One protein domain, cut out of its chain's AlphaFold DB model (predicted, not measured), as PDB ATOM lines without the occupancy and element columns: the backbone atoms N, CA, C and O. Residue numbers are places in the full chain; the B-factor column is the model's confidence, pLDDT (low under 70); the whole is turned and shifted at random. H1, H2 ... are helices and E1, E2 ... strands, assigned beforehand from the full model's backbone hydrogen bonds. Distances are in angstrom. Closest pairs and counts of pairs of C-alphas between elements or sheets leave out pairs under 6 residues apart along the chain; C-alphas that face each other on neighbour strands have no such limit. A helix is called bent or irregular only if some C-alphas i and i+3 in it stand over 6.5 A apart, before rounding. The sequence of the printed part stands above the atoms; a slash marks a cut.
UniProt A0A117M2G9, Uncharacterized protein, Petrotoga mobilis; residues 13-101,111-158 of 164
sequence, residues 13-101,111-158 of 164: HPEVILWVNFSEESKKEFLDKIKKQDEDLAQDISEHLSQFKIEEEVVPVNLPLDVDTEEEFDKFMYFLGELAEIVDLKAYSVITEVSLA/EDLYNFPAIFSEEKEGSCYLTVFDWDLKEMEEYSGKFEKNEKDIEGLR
ATOM      1  N   HIS A  13      42.875   9.461 -15.636       81.00
ATOM      2  CA  HIS A  13      41.768  10.413 -15.709       81.00
ATOM      3  C   HIS A  13      41.883  11.203 -17.014       81.00
ATOM      4  O   HIS A  13      42.883  11.908 -17.197       81.00
ATOM      5  N   PRO A  14      40.908  11.095 -17.931       87.38
ATOM      6  CA  PRO A  14      41.047  11.719 -19.227       87.38
ATOM      7  C   PRO A  14      40.988  13.242 -19.114       87.38
ATOM      8  O   PRO A  14      40.262  13.822 -18.303       87.38
ATOM      9  N   GLU A  15      41.773  13.899 -19.956       93.06
ATOM     10  CA  GLU A  15      41.942  15.345 -19.936       93.06
ATOM     11  C   GLU A  15      42.005  15.895 -21.356       93.06
ATOM     12  O   GLU A  15      42.573  15.279 -22.260       93.06
ATOM     13  N   VAL A  16      41.460  17.091 -21.544       95.44
ATOM     14  CA  VAL A  16      41.550  17.840 -22.791       95.44
ATOM     15  C   VAL A  16      42.398  19.075 -22.555       95.44
ATOM     16  O   VAL A  16      42.064  19.921 -21.731       95.44
ATOM     17  N   ILE A  17      43.469  19.215 -23.328       97.06
ATOM     18  CA  ILE A  17      44.308  20.410 -23.324       97.06
ATOM     19  C   ILE A  17      43.973  21.226 -24.563       97.06
ATOM     20  O   ILE A  17      44.145  20.763 -25.688       97.06
ATOM     21  N   LEU A  18      43.543  22.468 -24.372       97.44
ATOM     22  CA  LEU A  18      43.411  23.438 -25.453       97.44
ATOM     23  C   LEU A  18      44.697  24.262 -25.548       97.44
ATOM     24  O   LEU A  18      45.117  24.874 -24.570       97.44
ATOM     25  N   TRP A  19      45.305  24.326 -26.732       97.31
ATOM     26  CA  TRP A  19      46.464  25.177 -26.998       97.31
ATOM     27  C   TRP A  19      45.993  26.477 -27.634       97.31
ATOM     28  O   TRP A  19      45.581  26.502 -28.798       97.31
ATOM     29  N   VAL A  20      46.023  27.558 -26.860       97.06
ATOM     30  CA  VAL A  20      45.253  28.765 -27.163       97.06
ATOM     31  C   VAL A  20      46.141  30.000 -27.222       97.06
ATOM     32  O   VAL A  20      46.948  30.235 -26.327       97.06
ATOM     33  N   ASN A  21      45.952  30.840 -28.241       96.25
ATOM     34  CA  ASN A  21      46.335  32.247 -28.146       96.25
ATOM     35  C   ASN A  21      45.140  33.074 -27.677       96.25
ATOM     36  O   ASN A  21      44.039  32.973 -28.224       96.25
ATOM     37  N   PHE A  22      45.378  33.926 -26.690       96.62
ATOM     38  CA  PHE A  22      44.354  34.778 -26.113       96.62
ATOM     39  C   PHE A  22      44.617  36.247 -26.458       96.62
ATOM     40  O   PHE A  22      45.742  36.734 -26.437       96.62
ATOM     41  N   SER A  23      43.548  36.990 -26.711       95.44
ATOM     42  CA  SER A  23      43.483  38.422 -26.403       95.44
ATOM     43  C   SER A  23      42.945  38.629 -24.984       95.44
ATOM     44  O   SER A  23      42.263  37.752 -24.445       95.44
ATOM     45  N   GLU A  24      43.153  39.810 -24.397       93.50
ATOM     46  CA  GLU A  24      42.540  40.167 -23.105       93.50
ATOM     47  C   GLU A  24      41.002  40.029 -23.108       93.50
ATOM     48  O   GLU A  24      40.403  39.622 -22.111       93.50
ATOM     49  N   GLU A  25      40.352  40.324 -24.239       96.06
ATOM     50  CA  GLU A  25      38.901  40.167 -24.403       96.06
ATOM     51  C   GLU A  25      38.490  38.690 -24.401       96.06
ATOM     52  O   GLU A  25      37.662  38.291 -23.582       96.06
ATOM     53  N   SER A  26      39.129  37.868 -25.242       97.25
ATOM     54  CA  SER A  26      38.833  36.430 -25.321       97.25
ATOM     55  C   SER A  26      39.132  35.706 -24.009       97.25
ATOM     56  O   SER A  26      38.360  34.848 -23.600       97.25
ATOM     57  N   LYS A  27      40.195  36.091 -23.286       96.81
ATOM     58  CA  LYS A  27      40.514  35.545 -21.961       96.81
ATOM     59  C   LYS A  27      39.373  35.791 -20.983       96.81
ATOM     60  O   LYS A  27      38.973  34.886 -20.256       96.81
ATOM     61  N   LYS A  28      38.860  37.023 -20.945       96.88
ATOM     62  CA  LYS A  28      37.759  37.379 -20.053       96.88
ATOM     63  C   LYS A  28      36.502  36.580 -20.391       96.88
ATOM     64  O   LYS A  28      35.893  36.009 -19.492       96.88
ATOM     65  N   GLU A  29      36.130  36.532 -21.666       97.88
ATOM     66  CA  GLU A  29      34.939  35.806 -22.109       97.88
ATOM     67  C   GLU A  29      35.058  34.295 -21.861       97.88
ATOM     68  O   GLU A  29      34.109  33.677 -21.379       97.88
ATOM     69  N   PHE A  30      36.242  33.724 -22.093       97.69
ATOM     70  CA  PHE A  30      36.552  32.324 -21.821       97.69
ATOM     71  C   PHE A  30      36.386  31.994 -20.332       97.69
ATOM     72  O   PHE A  30      35.649  31.076 -19.983       97.69
ATOM     73  N   LEU A  31      36.979  32.791 -19.436       97.75
ATOM     74  CA  LEU A  31      36.829  32.606 -17.987       97.75
ATOM     75  C   LEU A  31      35.376  32.790 -17.524       97.75
ATOM     76  O   LEU A  31      34.890  32.008 -16.708       97.75
ATOM     77  N   ASP A  32      34.653  33.772 -18.071       97.81
ATOM     78  CA  ASP A  32      33.229  33.980 -17.781       97.81
ATOM     79  C   ASP A  32      32.364  32.797 -18.257       97.81
ATOM     80  O   ASP A  32      31.304  32.529 -17.682       97.81
ATOM     81  N   LYS A  33      32.783  32.092 -19.316       96.81
ATOM     82  CA  LYS A  33      32.112  30.892 -19.824       96.81
ATOM     83  C   LYS A  33      32.352  29.691 -18.912       96.81
ATOM     84  O   LYS A  33      31.371  29.058 -18.525       96.81
ATOM     85  N   ILE A  34      33.602  29.441 -18.513       96.19
ATOM     86  CA  ILE A  34      33.954  28.361 -17.575       96.19
ATOM     87  C   ILE A  34      33.260  28.576 -16.233       96.19
ATOM     88  O   ILE A  34      32.579  27.678 -15.749       96.19
ATOM     89  N   LYS A  35      33.297  29.802 -15.699       96.44
ATOM     90  CA  LYS A  35      32.692  30.156 -14.408       96.44
ATOM     91  C   LYS A  35      31.196  29.833 -14.307       96.44
ATOM     92  O   LYS A  35      30.677  29.650 -13.210       96.44
ATOM     93  N   LYS A  36      30.470  29.804 -15.431       95.00
ATOM     94  CA  LYS A  36      29.040  29.437 -15.451       95.00
ATOM     95  C   LYS A  36      28.805  27.944 -15.232       95.00
ATOM     96  O   LYS A  36      27.695  27.590 -14.841       95.00
ATOM     97  N   GLN A  37      29.792  27.106 -15.531       88.94
ATOM     98  CA  GLN A  37      29.755  25.674 -15.254       88.94
ATOM     99  C   GLN A  37      30.438  25.353 -13.928       88.94
ATOM    100  O   GLN A  37      29.842  24.687 -13.089       88.94
ATOM    101  N   ASP A  38      31.646  25.879 -13.738       92.88
ATOM    102  CA  ASP A  38      32.497  25.590 -12.594       92.88
ATOM    103  C   ASP A  38      33.294  26.847 -12.204       92.88
ATOM    104  O   ASP A  38      34.147  27.344 -12.947       92.88
ATOM    105  N   GLU A  39      32.958  27.414 -11.043       94.94
ATOM    106  CA  GLU A  39      33.604  28.623 -10.526       94.94
ATOM    107  C   GLU A  39      35.027  28.351 -10.020       94.94
ATOM    108  O   GLU A  39      35.890  29.216 -10.191       94.94
ATOM    109  N   ASP A  40      35.276  27.165  -9.461       95.62
ATOM    110  CA  ASP A  40      36.576  26.785  -8.907       95.62
ATOM    111  C   ASP A  40      37.564  26.521 -10.053       95.62
ATOM    112  O   ASP A  40      38.649  27.105 -10.081       95.62
ATOM    113  N   LEU A  41      37.144  25.781 -11.086       93.75
ATOM    114  CA  LEU A  41      37.944  25.573 -12.299       93.75
ATOM    115  C   LEU A  41      38.284  26.899 -12.997       93.75
ATOM    116  O   LEU A  41      39.407  27.106 -13.462       93.75
ATOM    117  N   ALA A  42      37.331  27.834 -13.064       97.00
ATOM    118  CA  ALA A  42      37.585  29.154 -13.638       97.00
ATOM    119  C   ALA A  42      38.629  29.944 -12.837       97.00
ATOM    120  O   ALA A  42      39.430  30.680 -13.423       97.00
ATOM    121  N   GLN A  43      38.630  29.812 -11.508       97.00
ATOM    122  CA  GLN A  43      39.644  30.430 -10.664       97.00
ATOM    123  C   GLN A  43      41.020  29.806 -10.917       97.00
ATOM    124  O   GLN A  43      41.969  30.552 -11.174       97.00
ATOM    125  N   ASP A  44      41.114  28.478 -10.927       96.50
ATOM    126  CA  ASP A  44      42.369  27.753 -11.157       96.50
ATOM    127  C   ASP A  44      42.983  28.118 -12.518       96.50
ATOM    128  O   ASP A  44      44.163  28.474 -12.613       96.50
ATOM    129  N   ILE A  45      42.163  28.155 -13.574       96.44
ATOM    130  CA  ILE A  45      42.607  28.581 -14.907       96.44
ATOM    131  C   ILE A  45      43.021  30.055 -14.896       96.44
ATOM    132  O   ILE A  45      44.040  30.410 -15.484       96.44
ATOM    133  N   SER A  46      42.286  30.940 -14.219       96.62
ATOM    134  CA  SER A  46      42.659  32.356 -14.118       96.62
ATOM    135  C   SER A  46      44.025  32.549 -13.442       96.62
ATOM    136  O   SER A  46      44.825  33.379 -13.890       96.62
ATOM    137  N   GLU A  47      44.302  31.796 -12.376       96.56
ATOM    138  CA  GLU A  47      45.590  31.804 -11.678       96.56
ATOM    139  C   GLU A  47      46.714  31.270 -12.574       96.56
ATOM    140  O   GLU A  47      47.753  31.925 -12.700       96.56
ATOM    141  N   HIS A  48      46.488  30.158 -13.279       95.06
ATOM    142  CA  HIS A  48      47.418  29.605 -14.273       95.06
ATOM    143  C   HIS A  48      47.734  30.606 -15.392       95.06
ATOM    144  O   HIS A  48      48.894  30.942 -15.628       95.06
ATOM    145  N   LEU A  49      46.707  31.197 -16.009       94.81
ATOM    146  CA  LEU A  49      46.845  32.194 -17.075       94.81
ATOM    147  C   LEU A  49      47.580  33.468 -16.624       94.81
ATOM    148  O   LEU A  49      48.088  34.212 -17.461       94.81
ATOM    149  N   SER A  50      47.652  33.764 -15.322       94.38
ATOM    150  CA  SER A  50      48.420  34.912 -14.820       94.38
ATOM    151  C   SER A  50      49.942  34.737 -14.939       94.38
ATOM    152  O   SER A  50      50.682  35.716 -14.838       94.38
ATOM    153  N   GLN A  51      50.403  33.505 -15.174       94.12
ATOM    154  CA  GLN A  51      51.818  33.163 -15.317       94.12
ATOM    155  C   GLN A  51      52.350  33.391 -16.740       94.12
ATOM    156  O   GLN A  51      53.565  33.430 -16.935       94.12
ATOM    157  N   PHE A  52      51.454  33.573 -17.713       92.69
ATOM    158  CA  PHE A  52      51.776  33.703 -19.132       92.69
ATOM    159  C   PHE A  52      51.626  35.136 -19.619       92.69
ATOM    160  O   PHE A  52      50.842  35.935 -19.096       92.69
ATOM    161  N   LYS A  53      52.326  35.444 -20.708       92.44
ATOM    162  CA  LYS A  53      52.048  36.648 -21.487       92.44
ATOM    163  C   LYS A  53      51.008  36.324 -22.553       92.44
ATOM    164  O   LYS A  53      51.338  35.966 -23.677       92.44
ATOM    165  N   ILE A  54      49.749  36.479 -22.162       84.31
ATOM    166  CA  ILE A  54      48.529  36.063 -22.874       84.31
ATOM    167  C   ILE A  54      48.500  36.429 -24.369       84.31
ATOM    168  O   ILE A  54      48.062  35.608 -25.167       84.31
ATOM    169  N   GLU A  55      49.036  37.587 -24.762       88.12
ATOM    170  CA  GLU A  55      49.054  38.041 -26.165       88.12
ATOM    171  C   GLU A  55      50.316  37.641 -26.960       88.12
ATOM    172  O   GLU A  55      50.367  37.827 -28.175       88.12
ATOM    173  N   GLU A  56      51.354  37.119 -26.300       91.94
ATOM    174  CA  GLU A  56      52.632  36.735 -26.926       91.94
ATOM    175  C   GLU A  56      52.783  35.211 -27.070       91.94
ATOM    176  O   GLU A  56      53.610  34.743 -27.854       91.94
ATOM    177  N   GLU A  57      52.008  34.434 -26.313       93.88
ATOM    178  CA  GLU A  57      52.264  33.014 -26.072       93.88
ATOM    179  C   GLU A  57      51.046  32.146 -26.414       93.88
ATOM    180  O   GLU A  57      49.895  32.549 -26.236       93.88
ATOM    181  N   VAL A  58      51.312  30.937 -26.921       96.12
ATOM    182  CA  VAL A  58      50.311  29.863 -26.981       96.12
ATOM    183  C   VAL A  58      50.307  29.193 -25.614       96.12
ATOM    184  O   VAL A  58      51.333  28.667 -25.185       96.12
ATOM    185  N   VAL A  59      49.170  29.231 -24.932       95.75
ATOM    186  CA  VAL A  59      49.029  28.765 -23.554       95.75
ATOM    187  C   VAL A  59      48.221  27.465 -23.532       95.75
ATOM    188  O   VAL A  59      47.162  27.420 -24.163       95.75
ATOM    189  N   PRO A  60      48.684  26.414 -22.831       96.44
ATOM    190  CA  PRO A  60      47.875  25.227 -22.588       96.44
ATOM    191  C   PRO A  60      46.811  25.515 -21.527       96.44
ATOM    192  O   PRO A  60      47.118  26.078 -20.472       96.44
ATOM    193  N   VAL A  61      45.575  25.108 -21.798       96.44
ATOM    194  CA  VAL A  61      44.465  25.137 -20.844       96.44
ATOM    195  C   VAL A  61      43.923  23.727 -20.669       96.44
ATOM    196  O   VAL A  61      43.357  23.161 -21.600       96.44
ATOM    197  N   ASN A  62      44.103  23.198 -19.466       94.62
ATOM    198  CA  ASN A  62      43.739  21.850 -19.057       94.62
ATOM    199  C   ASN A  62      42.270  21.817 -18.608       94.62
ATOM    200  O   ASN A  62      41.862  22.613 -17.758       94.62
ATOM    201  N   LEU A  63      41.478  20.912 -19.180       94.31
ATOM    202  CA  LEU A  63      40.063  20.711 -18.877       94.31
ATOM    203  C   LEU A  63      39.830  19.227 -18.559       94.31
ATOM    204  O   LEU A  63      39.966  18.393 -19.459       94.31
ATOM    205  N   PRO A  64      39.474  18.880 -17.310       91.50
ATOM    206  CA  PRO A  64      39.135  17.508 -16.953       91.50
ATOM    207  C   PRO A  64      37.942  16.999 -17.771       91.50
ATOM    208  O   PRO A  64      36.937  17.702 -17.902       91.50
ATOM    209  N   LEU A  65      38.042  15.779 -18.298       86.62
ATOM    210  CA  LEU A  65      36.922  15.074 -18.916       86.62
ATOM    211  C   LEU A  65      36.276  14.162 -17.861       86.62
ATOM    212  O   LEU A  65      36.515  12.961 -17.830       86.62
ATOM    213  N   ASP A  66      35.482  14.752 -16.969       82.25
ATOM    214  CA  ASP A  66      34.740  14.020 -15.934       82.25
ATOM    215  C   ASP A  66      33.280  13.847 -16.381       82.25
ATOM    216  O   ASP A  66      32.446  14.739 -16.208       82.25
ATOM    217  N   VAL A  67      33.003  12.743 -17.083       83.81
ATOM    218  CA  VAL A  67      31.681  12.431 -17.644       83.81
ATOM    219  C   VAL A  67      31.332  10.965 -17.392       83.81
ATOM    220  O   VAL A  67      32.116  10.072 -17.703       83.81
ATOM    221  N   ASP A  68      30.126  10.712 -16.884       82.69
ATOM    222  CA  ASP A  68      29.648   9.361 -16.562       82.69
ATOM    223  C   ASP A  68      28.698   8.811 -17.638       82.69
ATOM    224  O   ASP A  68      28.387   7.616 -17.682       82.69
ATOM    225  N   THR A  69      28.176   9.689 -18.497       87.31
ATOM    226  CA  THR A  69      27.134   9.357 -19.472       87.31
ATOM    227  C   THR A  69      27.399   9.966 -20.845       87.31
ATOM    228  O   THR A  69      28.026  11.014 -20.977       87.31
ATOM    229  N   GLU A  70      26.840   9.346 -21.889       88.38
ATOM    230  CA  GLU A  70      26.879   9.879 -23.261       88.38
ATOM    231  C   GLU A  70      26.260  11.287 -23.347       88.38
ATOM    232  O   GLU A  70      26.784  12.159 -24.032       88.38
ATOM    233  N   GLU A  71      25.193  11.558 -22.583       92.12
ATOM    234  CA  GLU A  71      24.570  12.888 -22.538       92.12
ATOM    235  C   GLU A  71      25.504  13.950 -21.928       92.12
ATOM    236  O   GLU A  71      25.497  15.109 -22.347       92.12
ATOM    237  N   GLU A  72      26.294  13.586 -20.917       91.00
ATOM    238  CA  GLU A  72      27.302  14.474 -20.327       91.00
ATOM    239  C   GLU A  72      28.482  14.687 -21.266       91.00
ATOM    240  O   GLU A  72      28.931  15.823 -21.412       91.00
ATOM    241  N   PHE A  73      28.914  13.638 -21.968       90.06
ATOM    242  CA  PHE A  73      29.921  13.750 -23.015       90.06
ATOM    243  C   PHE A  73      29.472  14.716 -24.119       90.06
ATOM    244  O   PHE A  73      30.192  15.662 -24.429       90.06
ATOM    245  N   ASP A  74      28.250  14.581 -24.641       90.75
ATOM    246  CA  ASP A  74      27.704  15.498 -25.651       90.75
ATOM    247  C   ASP A  74      27.657  16.954 -25.157       90.75
ATOM    248  O   ASP A  74      27.985  17.889 -25.896       90.75
ATOM    249  N   LYS A  75      27.275  17.173 -23.891       91.56
ATOM    250  CA  LYS A  75      27.278  18.510 -23.270       91.56
ATOM    251  C   LYS A  75      28.687  19.069 -23.132       91.56
ATOM    252  O   LYS A  75      28.884  20.261 -23.372       91.56
ATOM    253  N   PHE A  76      29.646  18.234 -22.749       92.06
ATOM    254  CA  PHE A  76      31.047  18.613 -22.646       92.06
ATOM    255  C   PHE A  76      31.621  18.970 -24.021       92.06
ATOM    256  O   PHE A  76      32.228  20.025 -24.178       92.06
ATOM    257  N   MET A  77      31.327  18.173 -25.050       91.62
ATOM    258  CA  MET A  77      31.720  18.457 -26.431       91.62
ATOM    259  C   MET A  77      31.108  19.758 -26.956       91.62
ATOM    260  O   MET A  77      31.792  20.550 -27.607       91.62
ATOM    261  N   TYR A  78      29.838  20.022 -26.639       92.00
ATOM    262  CA  TYR A  78      29.202  21.298 -26.960       92.00
ATOM    263  C   TYR A  78      29.902  22.469 -26.260       92.00
ATOM    264  O   TYR A  78      30.234  23.463 -26.902       92.00
ATOM    265  N   PHE A  79      30.177  22.333 -24.961       93.88
ATOM    266  CA  PHE A  79      30.879  23.342 -24.172       93.88
ATOM    267  C   PHE A  79      32.279  23.638 -24.717       93.88
ATOM    268  O   PHE A  79      32.637  24.801 -24.895       93.88
ATOM    269  N   LEU A  80      33.041  22.598 -25.051       94.25
ATOM    270  CA  LEU A  80      34.334  22.721 -25.710       94.25
ATOM    271  C   LEU A  80      34.233  23.490 -27.032       94.25
ATOM    272  O   LEU A  80      35.060  24.361 -27.299       94.25
ATOM    273  N   GLY A  81      33.218  23.195 -27.849       93.50
ATOM    274  CA  GLY A  81      32.945  23.931 -29.083       93.50
ATOM    275  C   GLY A  81      32.723  25.424 -28.830       93.50
ATOM    276  O   GLY A  81      33.347  26.257 -29.482       93.50
ATOM    277  N   GLU A  82      31.911  25.773 -27.829       94.56
ATOM    278  CA  GLU A  82      31.687  27.172 -27.445       94.56
ATOM    279  C   GLU A  82      32.974  27.862 -26.965       94.56
ATOM    280  O   GLU A  82      33.198  29.030 -27.276       94.56
ATOM    281  N   LEU A  83      33.841  27.158 -26.228       95.56
ATOM    282  CA  LEU A  83      35.143  27.690 -25.821       95.56
ATOM    283  C   LEU A  83      36.052  27.955 -27.026       95.56
ATOM    284  O   LEU A  83      36.694  29.004 -27.088       95.56
ATOM    285  N   ALA A  84      36.082  27.036 -27.993       94.00
ATOM    286  CA  ALA A  84      36.882  27.163 -29.208       94.00
ATOM    287  C   ALA A  84      36.435  28.329 -30.109       94.00
ATOM    288  O   ALA A  84      37.260  28.882 -30.832       94.00
ATOM    289  N   GLU A  85      35.162  28.736 -30.055       94.62
ATOM    290  CA  GLU A  85      34.656  29.917 -30.775       94.62
ATOM    291  C   GLU A  85      35.111  31.249 -30.154       94.62
ATOM    292  O   GLU A  85      35.201  32.258 -30.857       94.62
ATOM    293  N   ILE A  86      35.410  31.266 -28.851       96.69
ATOM    294  CA  ILE A  86      35.822  32.472 -28.112       96.69
ATOM    295  C   ILE A  86      37.303  32.796 -28.351       96.69
ATOM    296  O   ILE A  86      37.711  33.960 -28.290       96.69
ATOM    297  N   VAL A  87      38.126  31.776 -28.594       95.81
ATOM    298  CA  VAL A  87      39.589  31.880 -28.546       95.81
ATOM    299  C   VAL A  87      40.255  31.519 -29.868       95.81
ATOM    300  O   VAL A  87      39.690  30.825 -30.709       95.81
ATOM    301  N   ASP A  88      41.509  31.936 -30.062       95.94
ATOM    302  CA  ASP A  88      42.302  31.467 -31.201       95.94
ATOM    303  C   ASP A  88      42.942  30.115 -30.865       95.94
ATOM    304  O   ASP A  88      44.108  30.028 -30.468       95.94
ATOM    305  N   LEU A  89      42.143  29.056 -31.008       96.69
ATOM    306  CA  LEU A  89      42.589  27.677 -30.831       96.69
ATOM    307  C   LEU A  89      43.609  27.308 -31.922       96.69
ATOM    308  O   LEU A  89      43.331  27.439 -33.124       96.69
ATOM    309  N   LYS A  90      44.792  26.862 -31.487       96.06
ATOM    310  CA  LYS A  90      45.920  26.441 -32.334       96.06
ATOM    311  C   LYS A  90      46.032  24.934 -32.462       96.06
ATOM    312  O   LYS A  90      46.351  24.441 -33.536       96.06
ATOM    313  N   ALA A  91      45.757  24.223 -31.382       96.50
ATOM    314  CA  ALA A  91      45.727  22.774 -31.338       96.50
ATOM    315  C   ALA A  91      44.883  22.329 -30.143       96.50
ATOM    316  O   ALA A  91      44.579  23.133 -29.257       96.50
ATOM    317  N   TYR A  92      44.557  21.048 -30.087       96.94
ATOM    318  CA  TYR A  92      44.125  20.403 -28.853       96.94
ATOM    319  C   TYR A  92      44.902  19.113 -28.650       96.94
ATOM    320  O   TYR A  92      45.390  18.521 -29.616       96.94
ATOM    321  N   SER A  93      44.993  18.690 -27.397       97.06
ATOM    322  CA  SER A  93      45.464  17.367 -27.025       97.06
ATOM    323  C   SER A  93      44.414  16.666 -26.176       97.06
ATOM    324  O   SER A  93      43.702  17.315 -25.413       97.06
ATOM    325  N   VAL A  94      44.331  15.348 -26.304       95.19
ATOM    326  CA  VAL A  94      43.508  14.494 -25.449       95.19
ATOM    327  C   VAL A  94      44.440  13.509 -24.769       95.19
ATOM    328  O   VAL A  94      45.118  12.734 -25.444       95.19
ATOM    329  N   ILE A  95      44.489  13.571 -23.444       94.06
ATOM    330  CA  ILE A  95      45.138  12.564 -22.614       94.06
ATOM    331  C   ILE A  95      44.065  11.530 -22.287       94.06
ATOM    332  O   ILE A  95      43.031  11.873 -21.719       94.06
ATOM    333  N   THR A  96      44.267  10.286 -22.706       91.38
ATOM    334  CA  THR A  96      43.279   9.214 -22.542       91.38
ATOM    335  C   THR A  96      43.959   7.847 -22.537       91.38
ATOM    336  O   THR A  96      45.182   7.752 -22.597       91.38
ATOM    337  N   GLU A  97      43.165   6.791 -22.459       89.81
ATOM    338  CA  GLU A  97      43.606   5.421 -22.664       89.81
ATOM    339  C   GLU A  97      43.161   4.929 -24.041       89.81
ATOM    340  O   GLU A  97      42.030   5.178 -24.464       89.81
ATOM    341  N   VAL A  98      44.034   4.206 -24.740       88.06
ATOM    342  CA  VAL A  98      43.714   3.562 -26.017       88.06
ATOM    343  C   VAL A  98      43.853   2.052 -25.904       88.06
ATOM    344  O   VAL A  98      44.804   1.540 -25.317       88.06
ATOM    345  N   SER A  99      42.908   1.338 -26.506       85.50
ATOM    346  CA  SER A  99      42.997  -0.107 -26.680       85.50
ATOM    347  C   SER A  99      43.804  -0.403 -27.939       85.50
ATOM    348  O   SER A  99      43.399  -0.029 -29.041       85.50
ATOM    349  N   LEU A 100      44.912  -1.122 -27.787       77.12
ATOM    350  CA  LEU A 100      45.696  -1.627 -28.910       77.12
ATOM    351  C   LEU A 100      45.168  -3.021 -29.269       77.12
ATOM    352  O   LEU A 100      45.436  -3.992 -28.568       77.12
ATOM    353  N   ALA A 101      44.355  -3.118 -30.321       63.38
ATOM    354  CA  ALA A 101      43.928  -4.413 -30.842       63.38
ATOM    355  C   ALA A 101      44.987  -4.937 -31.822       63.38
ATOM    356  O   ALA A 101      45.197  -4.337 -32.875       63.38
ATOM    357  N   GLU A 111      37.871  -9.538 -21.742       44.12
ATOM    358  CA  GLU A 111      38.299  -9.153 -20.395       44.12
ATOM    359  C   GLU A 111      39.793  -8.766 -20.295       44.12
ATOM    360  O   GLU A 111      40.167  -8.174 -19.288       44.12
ATOM    361  N   ASP A 112      40.617  -9.010 -21.328       46.12
ATOM    362  CA  ASP A 112      42.078  -8.763 -21.302       46.12
ATOM    363  C   ASP A 112      42.570  -7.654 -22.270       46.12
ATOM    364  O   ASP A 112      43.763  -7.579 -22.577       46.12
ATOM    365  N   LEU A 113      41.693  -6.772 -22.773       54.88
ATOM    366  CA  LEU A 113      42.141  -5.601 -23.547       54.88
ATOM    367  C   LEU A 113      42.913  -4.643 -22.627       54.88
ATOM    368  O   LEU A 113      42.326  -3.877 -21.865       54.88
ATOM    369  N   TYR A 114      44.245  -4.702 -22.698       68.44
ATOM    370  CA  TYR A 114      45.113  -3.753 -22.015       68.44
ATOM    371  C   TYR A 114      44.964  -2.383 -22.672       68.44
ATOM    372  O   TYR A 114      45.324  -2.173 -23.831       68.44
ATOM    373  N   ASN A 115      44.424  -1.456 -21.898       83.88
ATOM    374  CA  ASN A 115      44.431  -0.044 -22.211       83.88
ATOM    375  C   ASN A 115      45.820   0.539 -21.935       83.88
ATOM    376  O   ASN A 115      46.460   0.211 -20.931       83.88
ATOM    377  N   PHE A 116      46.270   1.417 -22.824       88.69
ATOM    378  CA  PHE A 116      47.555   2.093 -22.716       88.69
ATOM    379  C   PHE A 116      47.355   3.604 -22.622       88.69
ATOM    380  O   PHE A 116      46.568   4.151 -23.401       88.69
ATOM    381  N   PRO A 117      48.066   4.299 -21.718       91.81
ATOM    382  CA  PRO A 117      48.068   5.752 -21.686       91.81
ATOM    383  C   PRO A 117      48.489   6.321 -23.039       91.81
ATOM    384  O   PRO A 117      49.467   5.876 -23.641       91.81
ATOM    385  N   ALA A 118      47.780   7.338 -23.504       93.69
ATOM    386  CA  ALA A 118      48.072   7.985 -24.764       93.69
ATOM    387  C   ALA A 118      47.807   9.486 -24.719       93.69
ATOM    388  O   ALA A 118      46.954   9.984 -23.981       93.69
ATOM    389  N   ILE A 119      48.543  10.204 -25.563       95.94
ATOM    390  CA  ILE A 119      48.307  11.609 -25.865       95.94
ATOM    391  C   ILE A 119      48.048  11.712 -27.358       95.94
ATOM    392  O   ILE A 119      48.954  11.546 -28.177       95.94
ATOM    393  N   PHE A 120      46.806  12.012 -27.705       96.00
ATOM    394  CA  PHE A 120      46.447  12.437 -29.046       96.00
ATOM    395  C   PHE A 120      46.575  13.953 -29.152       96.00
ATOM    396  O   PHE A 120      46.342  14.666 -28.180       96.00
ATOM    397  N   SER A 121      46.957  14.474 -30.312       96.50
ATOM    398  CA  SER A 121      46.954  15.904 -30.611       96.50
ATOM    399  C   SER A 121      46.572  16.161 -32.060       96.50
ATOM    400  O   SER A 121      47.025  15.456 -32.961       96.50
ATOM    401  N   GLU A 122      45.794  17.212 -32.296       95.56
ATOM    402  CA  GLU A 122      45.505  17.717 -33.639       95.56
ATOM    403  C   GLU A 122      45.751  19.227 -33.677       95.56
ATOM    404  O   GLU A 122      45.261  19.983 -32.835       95.56
ATOM    405  N   GLU A 123      46.535  19.665 -34.660       93.94
ATOM    406  CA  GLU A 123      46.794  21.076 -34.948       93.94
ATOM    407  C   GLU A 123      45.708  21.658 -35.862       93.94
ATOM    408  O   GLU A 123      45.094  20.948 -36.664       93.94
ATOM    409  N   LYS A 124      45.519  22.978 -35.816       90.44
ATOM    410  CA  LYS A 124      44.573  23.716 -36.669       90.44
ATOM    411  C   LYS A 124      44.821  23.483 -38.161       90.44
ATOM    412  O   LYS A 124      43.882  23.387 -38.949       90.44
ATOM    413  N   GLU A 125      46.087  23.372 -38.552       86.44
ATOM    414  CA  GLU A 125      46.545  23.067 -39.910       86.44
ATOM    415  C   GLU A 125      46.258  21.619 -40.309       86.44
ATOM    416  O   GLU A 125      46.200  21.296 -41.496       86.44
ATOM    417  N   GLY A 126      46.025  20.762 -39.319       85.19
ATOM    418  CA  GLY A 126      45.510  19.431 -39.514       85.19
ATOM    419  C   GLY A 126      46.468  18.277 -39.308       85.19
ATOM    420  O   GLY A 126      46.099  17.147 -39.618       85.19
ATOM    421  N   SER A 127      47.667  18.549 -38.807       91.00
ATOM    422  CA  SER A 127      48.592  17.513 -38.365       91.00
ATOM    423  C   SER A 127      47.979  16.756 -37.186       91.00
ATOM    424  O   SER A 127      47.664  17.385 -36.177       91.00
ATOM    425  N   CYS A 128      47.843  15.433 -37.286       94.50
ATOM    426  CA  CYS A 128      47.464  14.581 -36.160       94.50
ATOM    427  C   CYS A 128      48.689  13.813 -35.652       94.50
ATOM    428  O   CYS A 128      49.486  13.301 -36.444       94.50
ATOM    429  N   TYR A 129      48.838  13.736 -34.334       95.69
ATOM    430  CA  TYR A 129      49.905  12.997 -33.670       95.69
ATOM    431  C   TYR A 129      49.324  12.182 -32.520       95.69
ATOM    432  O   TYR A 129      48.520  12.698 -31.747       95.69
ATOM    433  N   LEU A 130      49.738  10.928 -32.402       95.94
ATOM    434  CA  LEU A 130      49.411  10.060 -31.278       95.94
ATOM    435  C   LEU A 130      50.723   9.581 -30.665       95.94
ATOM    436  O   LEU A 130      51.616   9.135 -31.381       95.94
ATOM    437  N   THR A 131      50.848   9.691 -29.350       95.56
ATOM    438  CA  THR A 131      51.905   9.021 -28.581       95.56
ATOM    439  C   THR A 131      51.249   8.044 -27.636       95.56
ATOM    440  O   THR A 131      50.378   8.452 -26.870       95.56
ATOM    441  N   VAL A 132      51.667   6.786 -27.685       93.69
ATOM    442  CA  VAL A 132      51.197   5.726 -26.793       93.69
ATOM    443  C   VAL A 132      52.335   5.349 -25.858       93.69
ATOM    444  O   VAL A 132      53.493   5.298 -26.274       93.69
ATOM    445  N   PHE A 133      52.017   5.110 -24.592       92.06
ATOM    446  CA  PHE A 133      52.989   4.804 -23.555       92.06
ATOM    447  C   PHE A 133      52.706   3.444 -22.918       92.06
ATOM    448  O   PHE A 133      51.554   3.046 -22.766       92.06
ATOM    449  N   ASP A 134      53.762   2.764 -22.472       89.81
ATOM    450  CA  ASP A 134      53.622   1.704 -21.478       89.81
ATOM    451  C   ASP A 134      53.254   2.304 -20.101       89.81
ATOM    452  O   ASP A 134      53.327   3.515 -19.872       89.81
ATOM    453  N   TRP A 135      52.879   1.457 -19.140       85.31
ATOM    454  CA  TRP A 135      52.568   1.900 -17.771       85.31
ATOM    455  C   TRP A 135      53.798   2.399 -16.981       85.31
ATOM    456  O   TRP A 135      53.644   2.987 -15.912       85.31
ATOM    457  N   ASP A 136      55.012   2.234 -17.521       86.69
ATOM    458  CA  ASP A 136      56.238   2.881 -17.030       86.69
ATOM    459  C   ASP A 136      56.462   4.273 -17.675       86.69
ATOM    460  O   ASP A 136      57.508   4.895 -17.452       86.69
ATOM    461  N   LEU A 137      55.508   4.768 -18.475       86.69
ATOM    462  CA  LEU A 137      55.557   6.017 -19.241       86.69
ATOM    463  C   LEU A 137      56.683   6.076 -20.288       86.69
ATOM    464  O   LEU A 137      57.181   7.156 -20.622       86.69
ATOM    465  N   LYS A 138      57.103   4.925 -20.821       91.69
ATOM    466  CA  LYS A 138      57.977   4.859 -21.999       91.69
ATOM    467  C   LYS A 138      57.127   4.825 -23.257       91.69
ATOM    468  O   LYS A 138      56.171   4.063 -23.340       91.69
ATOM    469  N   GLU A 139      57.506   5.638 -24.235       93.62
ATOM    470  CA  GLU A 139      56.864   5.649 -25.547       93.62
ATOM    471  C   GLU A 139      56.968   4.272 -26.217       93.62
ATOM    472  O   GLU A 139      58.045   3.672 -26.277       93.62
ATOM    473  N   MET A 140      55.839   3.799 -26.732       92.75
ATOM    474  CA  MET A 140      55.733   2.629 -27.590       92.75
ATOM    475  C   MET A 140      55.799   3.116 -29.041       92.75
ATOM    476  O   MET A 140      54.788   3.525 -29.623       92.75
ATOM    477  N   GLU A 141      57.010   3.155 -29.602       91.12
ATOM    478  CA  GLU A 141      57.296   3.760 -30.913       91.12
ATOM    479  C   GLU A 141      56.481   3.122 -32.052       91.12
ATOM    480  O   GLU A 141      56.140   3.799 -33.016       91.12
ATOM    481  N   GLU A 142      56.143   1.835 -31.956       88.94
ATOM    482  CA  GLU A 142      55.374   1.112 -32.973       88.94
ATOM    483  C   GLU A 142      53.902   1.550 -33.083       88.94
ATOM    484  O   GLU A 142      53.306   1.389 -34.148       88.94
ATOM    485  N   TYR A 143      53.337   2.127 -32.016       89.06
ATOM    486  CA  TYR A 143      51.959   2.636 -31.963       89.06
ATOM    487  C   TYR A 143      51.902   4.173 -31.942       89.06
ATOM    488  O   TYR A 143      50.822   4.762 -31.930       89.06
ATOM    489  N   SER A 144      53.066   4.828 -31.944       92.69
ATOM    490  CA  SER A 144      53.206   6.282 -31.880       92.69
ATOM    491  C   SER A 144      53.586   6.853 -33.241       92.69
ATOM    492  O   SER A 144      54.326   6.249 -34.019       92.69
ATOM    493  N   GLY A 145      53.104   8.052 -33.554       94.12
ATOM    494  CA  GLY A 145      53.475   8.710 -34.795       94.12
ATOM    495  C   GLY A 145      52.483   9.738 -35.302       94.12
ATOM    496  O   GLY A 145      51.578  10.197 -34.607       94.12
ATOM    497  N   LYS A 146      52.711  10.132 -36.557       94.19
ATOM    498  CA  LYS A 146      51.832  11.035 -37.299       94.19
ATOM    499  C   LYS A 146      50.769  10.237 -38.030       94.19
ATOM    500  O   LYS A 146      51.100   9.251 -38.677       94.19
ATOM    501  N   PHE A 147      49.551  10.753 -37.994       90.38
ATOM    502  CA  PHE A 147      48.388  10.164 -38.640       90.38
ATOM    503  C   PHE A 147      47.770  11.185 -39.597       90.38
ATOM    504  O   PHE A 147      47.789  12.394 -39.345       90.38
ATOM    505  N   GLU A 148      47.208  10.710 -40.702       86.50
ATOM    506  CA  GLU A 148      46.316  11.502 -41.539       86.50
ATOM    507  C   GLU A 148      44.948  11.640 -40.851       86.50
ATOM    508  O   GLU A 148      44.436  10.702 -40.244       86.50
ATOM    509  N   LYS A 149      44.294  12.801 -41.000       82.56
ATOM    510  CA  LYS A 149      43.021  13.130 -40.322       82.56
ATOM    511  C   LYS A 149      41.926  12.064 -40.411       82.56
ATOM    512  O   LYS A 149      41.080  11.976 -39.527       82.56
ATOM    513  N   ASN A 150      41.882  11.336 -41.521       84.81
ATOM    514  CA  ASN A 150      40.804  10.400 -41.839       84.81
ATOM    515  C   ASN A 150      41.206   8.939 -41.592       84.81
ATOM    516  O   ASN A 150      40.535   8.032 -42.091       84.81
ATOM    517  N   GLU A 151      42.317   8.703 -40.893       87.25
ATOM    518  CA  GLU A 151      42.689   7.363 -40.454       87.25
ATOM    519  C   GLU A 151      41.731   6.877 -39.368       87.25
ATOM    520  O   GLU A 151      41.372   7.614 -38.449       87.25
ATOM    521  N   LYS A 152      41.298   5.620 -39.497       83.81
ATOM    522  CA  LYS A 152      40.329   5.004 -38.581       83.81
ATOM    523  C   LYS A 152      40.875   4.877 -37.165       83.81
ATOM    524  O   LYS A 152      40.116   5.011 -36.213       83.81
ATOM    525  N   ASP A 153      42.181   4.674 -37.051       83.56
ATOM    526  CA  ASP A 153      42.871   4.408 -35.790       83.56
ATOM    527  C   ASP A 153      42.795   5.603 -34.824       83.56
ATOM    528  O   ASP A 153      42.867   5.423 -33.613       83.56
ATOM    529  N   ILE A 154      42.577   6.817 -35.345       86.88
ATOM    530  CA  ILE A 154      42.421   8.039 -34.543       86.88
ATOM    531  C   ILE A 154      40.992   8.597 -34.548       86.88
ATOM    532  O   ILE A 154      40.748   9.609 -33.898       86.88
ATOM    533  N   GLU A 155      40.039   7.990 -35.265       86.50
ATOM    534  CA  GLU A 155      38.691   8.555 -35.461       86.50
ATOM    535  C   GLU A 155      37.986   8.835 -34.124       86.50
ATOM    536  O   GLU A 155      37.403   9.903 -33.948       86.50
ATOM    537  N   GLY A 156      38.114   7.919 -33.156       85.38
ATOM    538  CA  GLY A 156      37.535   8.058 -31.815       85.38
ATOM    539  C   GLY A 156      38.236   9.070 -30.902       85.38
ATOM    540  O   GLY A 156      37.686   9.430 -29.866       85.38
ATOM    541  N   LEU A 157      39.426   9.547 -31.277       89.00
ATOM    542  CA  LEU A 157      40.215  10.517 -30.507       89.00
ATOM    543  C   LEU A 157      40.010  11.954 -31.005       89.00
ATOM    544  O   LEU A 157      40.458  12.910 -30.368       89.00
ATOM    545  N   ARG A 158      39.346  12.117 -32.156       90.94
ATOM    546  CA  ARG A 158      39.201  13.409 -32.820       90.94
ATOM    547  C   ARG A 158      37.979  14.176 -32.346       90.94
ATOM    548  O   ARG A 158      36.850  13.694 -32.379       90.94
TER     549      ARG A 158
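What this domain is: This is residues 13 to 101 and 111 to 158 of the 164 residues of an uncharacterized protein of Petrotoga mobilis (UniProt A0A117M2G9). One twisted antiparallel sheet of six strands makes the wall of this domain, with three helices gathered round its E2, E1 and E3 part and the short helix H4 packed on its other part, E3 to E5. The hairpin of H1 and H2 reaches the sheet through H2 at the edge strand E2, while H3 only grazes the sheet and meets H1 near one end. The printed part has 137 residues with four named helices and six named strands, along the chain E1 H1 H2 E2 H3 E3 E4 E5 E6 H4; the sheet's order is E2 E1 E3 E4 E5 E6, and the class is mixed, helices and strands. The whole is compact, with a radius of gyration of the C-alphas of 16.0 A and spans of 46 by 33 by 29 A.

Where its parts are: E1, residues 15 to 21, begins at C-alpha 15 (41.942, 15.345, -19.936) and is 19.3 A long. H1, residues 24 to 35, and H2, residues 39 to 49, are 16.5 A and 15.2 A long. E2, residues 58 to 64, follows, 19.4 A long. H3, residues 70 to 86, spans 24.8 A. E3, residues 88 to 99, begins at C-alpha 88 (42.302, 31.467, -31.201), spans 31.9 A and bends by 54 degrees at residue 96. E4 is residues 115 to 123, 24.8 A long, E5 residues 128 to 132, and E6 residues 145 to 147. H4, residues 152 to 157, ends at C-alpha 157 (40.215, 10.517, -30.507); it is irregular, with C-alphas 153 and 156 7.6 A apart.

How they stand to each other: E1 and E2 are antiparallel at 155 degrees, with N 18 and O 61 at 2.9 A. E1 and E3 stand at 163 degrees, with N 17 and O 93 at 2.8 A. E2, H3 and E3 form a split strand-helix-strand unit, two strands running the same way with E1 between them, and its crossover is right-handed. E3 and E4 have N 94 and O 120 at 2.8 A. E4, E5 and E6 form a meander, each strand the antiparallel neighbour of the one before, with N 121 and O 129 at 2.8 A and N 145 and O 130 at 2.8 A. H2 is on the sheet, its closest C-alphas to E2 being those of Ile 45 and Val 61, 7.1 A apart. H1 touches H2 with residues 31 to 35 alone, opposite ways at a shallow tilt of 30 degrees, closest at the C-alphas of Lys 35 and Ala 42, 5.1 A. H3 touches H1 with its residues 83 to 86 alone, closest at the C-alphas of Ser 26 and Ile 86, 5.7 A. H4 is on the sheet at a height of 7.4 A. Every O i to N i+4 pair is within hydrogen-bond range in H1 and H2, 12 of 13 in H3 and 0 of 2 in H4, where 2 of 3 O i to N i+3 pairs are.

The domain as a whole: The C-alphas of Glu 24 and Glu 111, the two farthest apart, are 49.6 A apart. Residues 102 to 110 are not printed, and C-alphas 101 and 111 are 12.8 A apart across the cut. Of the links printed whole, E5 to E6 is long. Residue 101 and residues 111 to 114 have a pLDDT under 70; the mean of the printed part is 91.0.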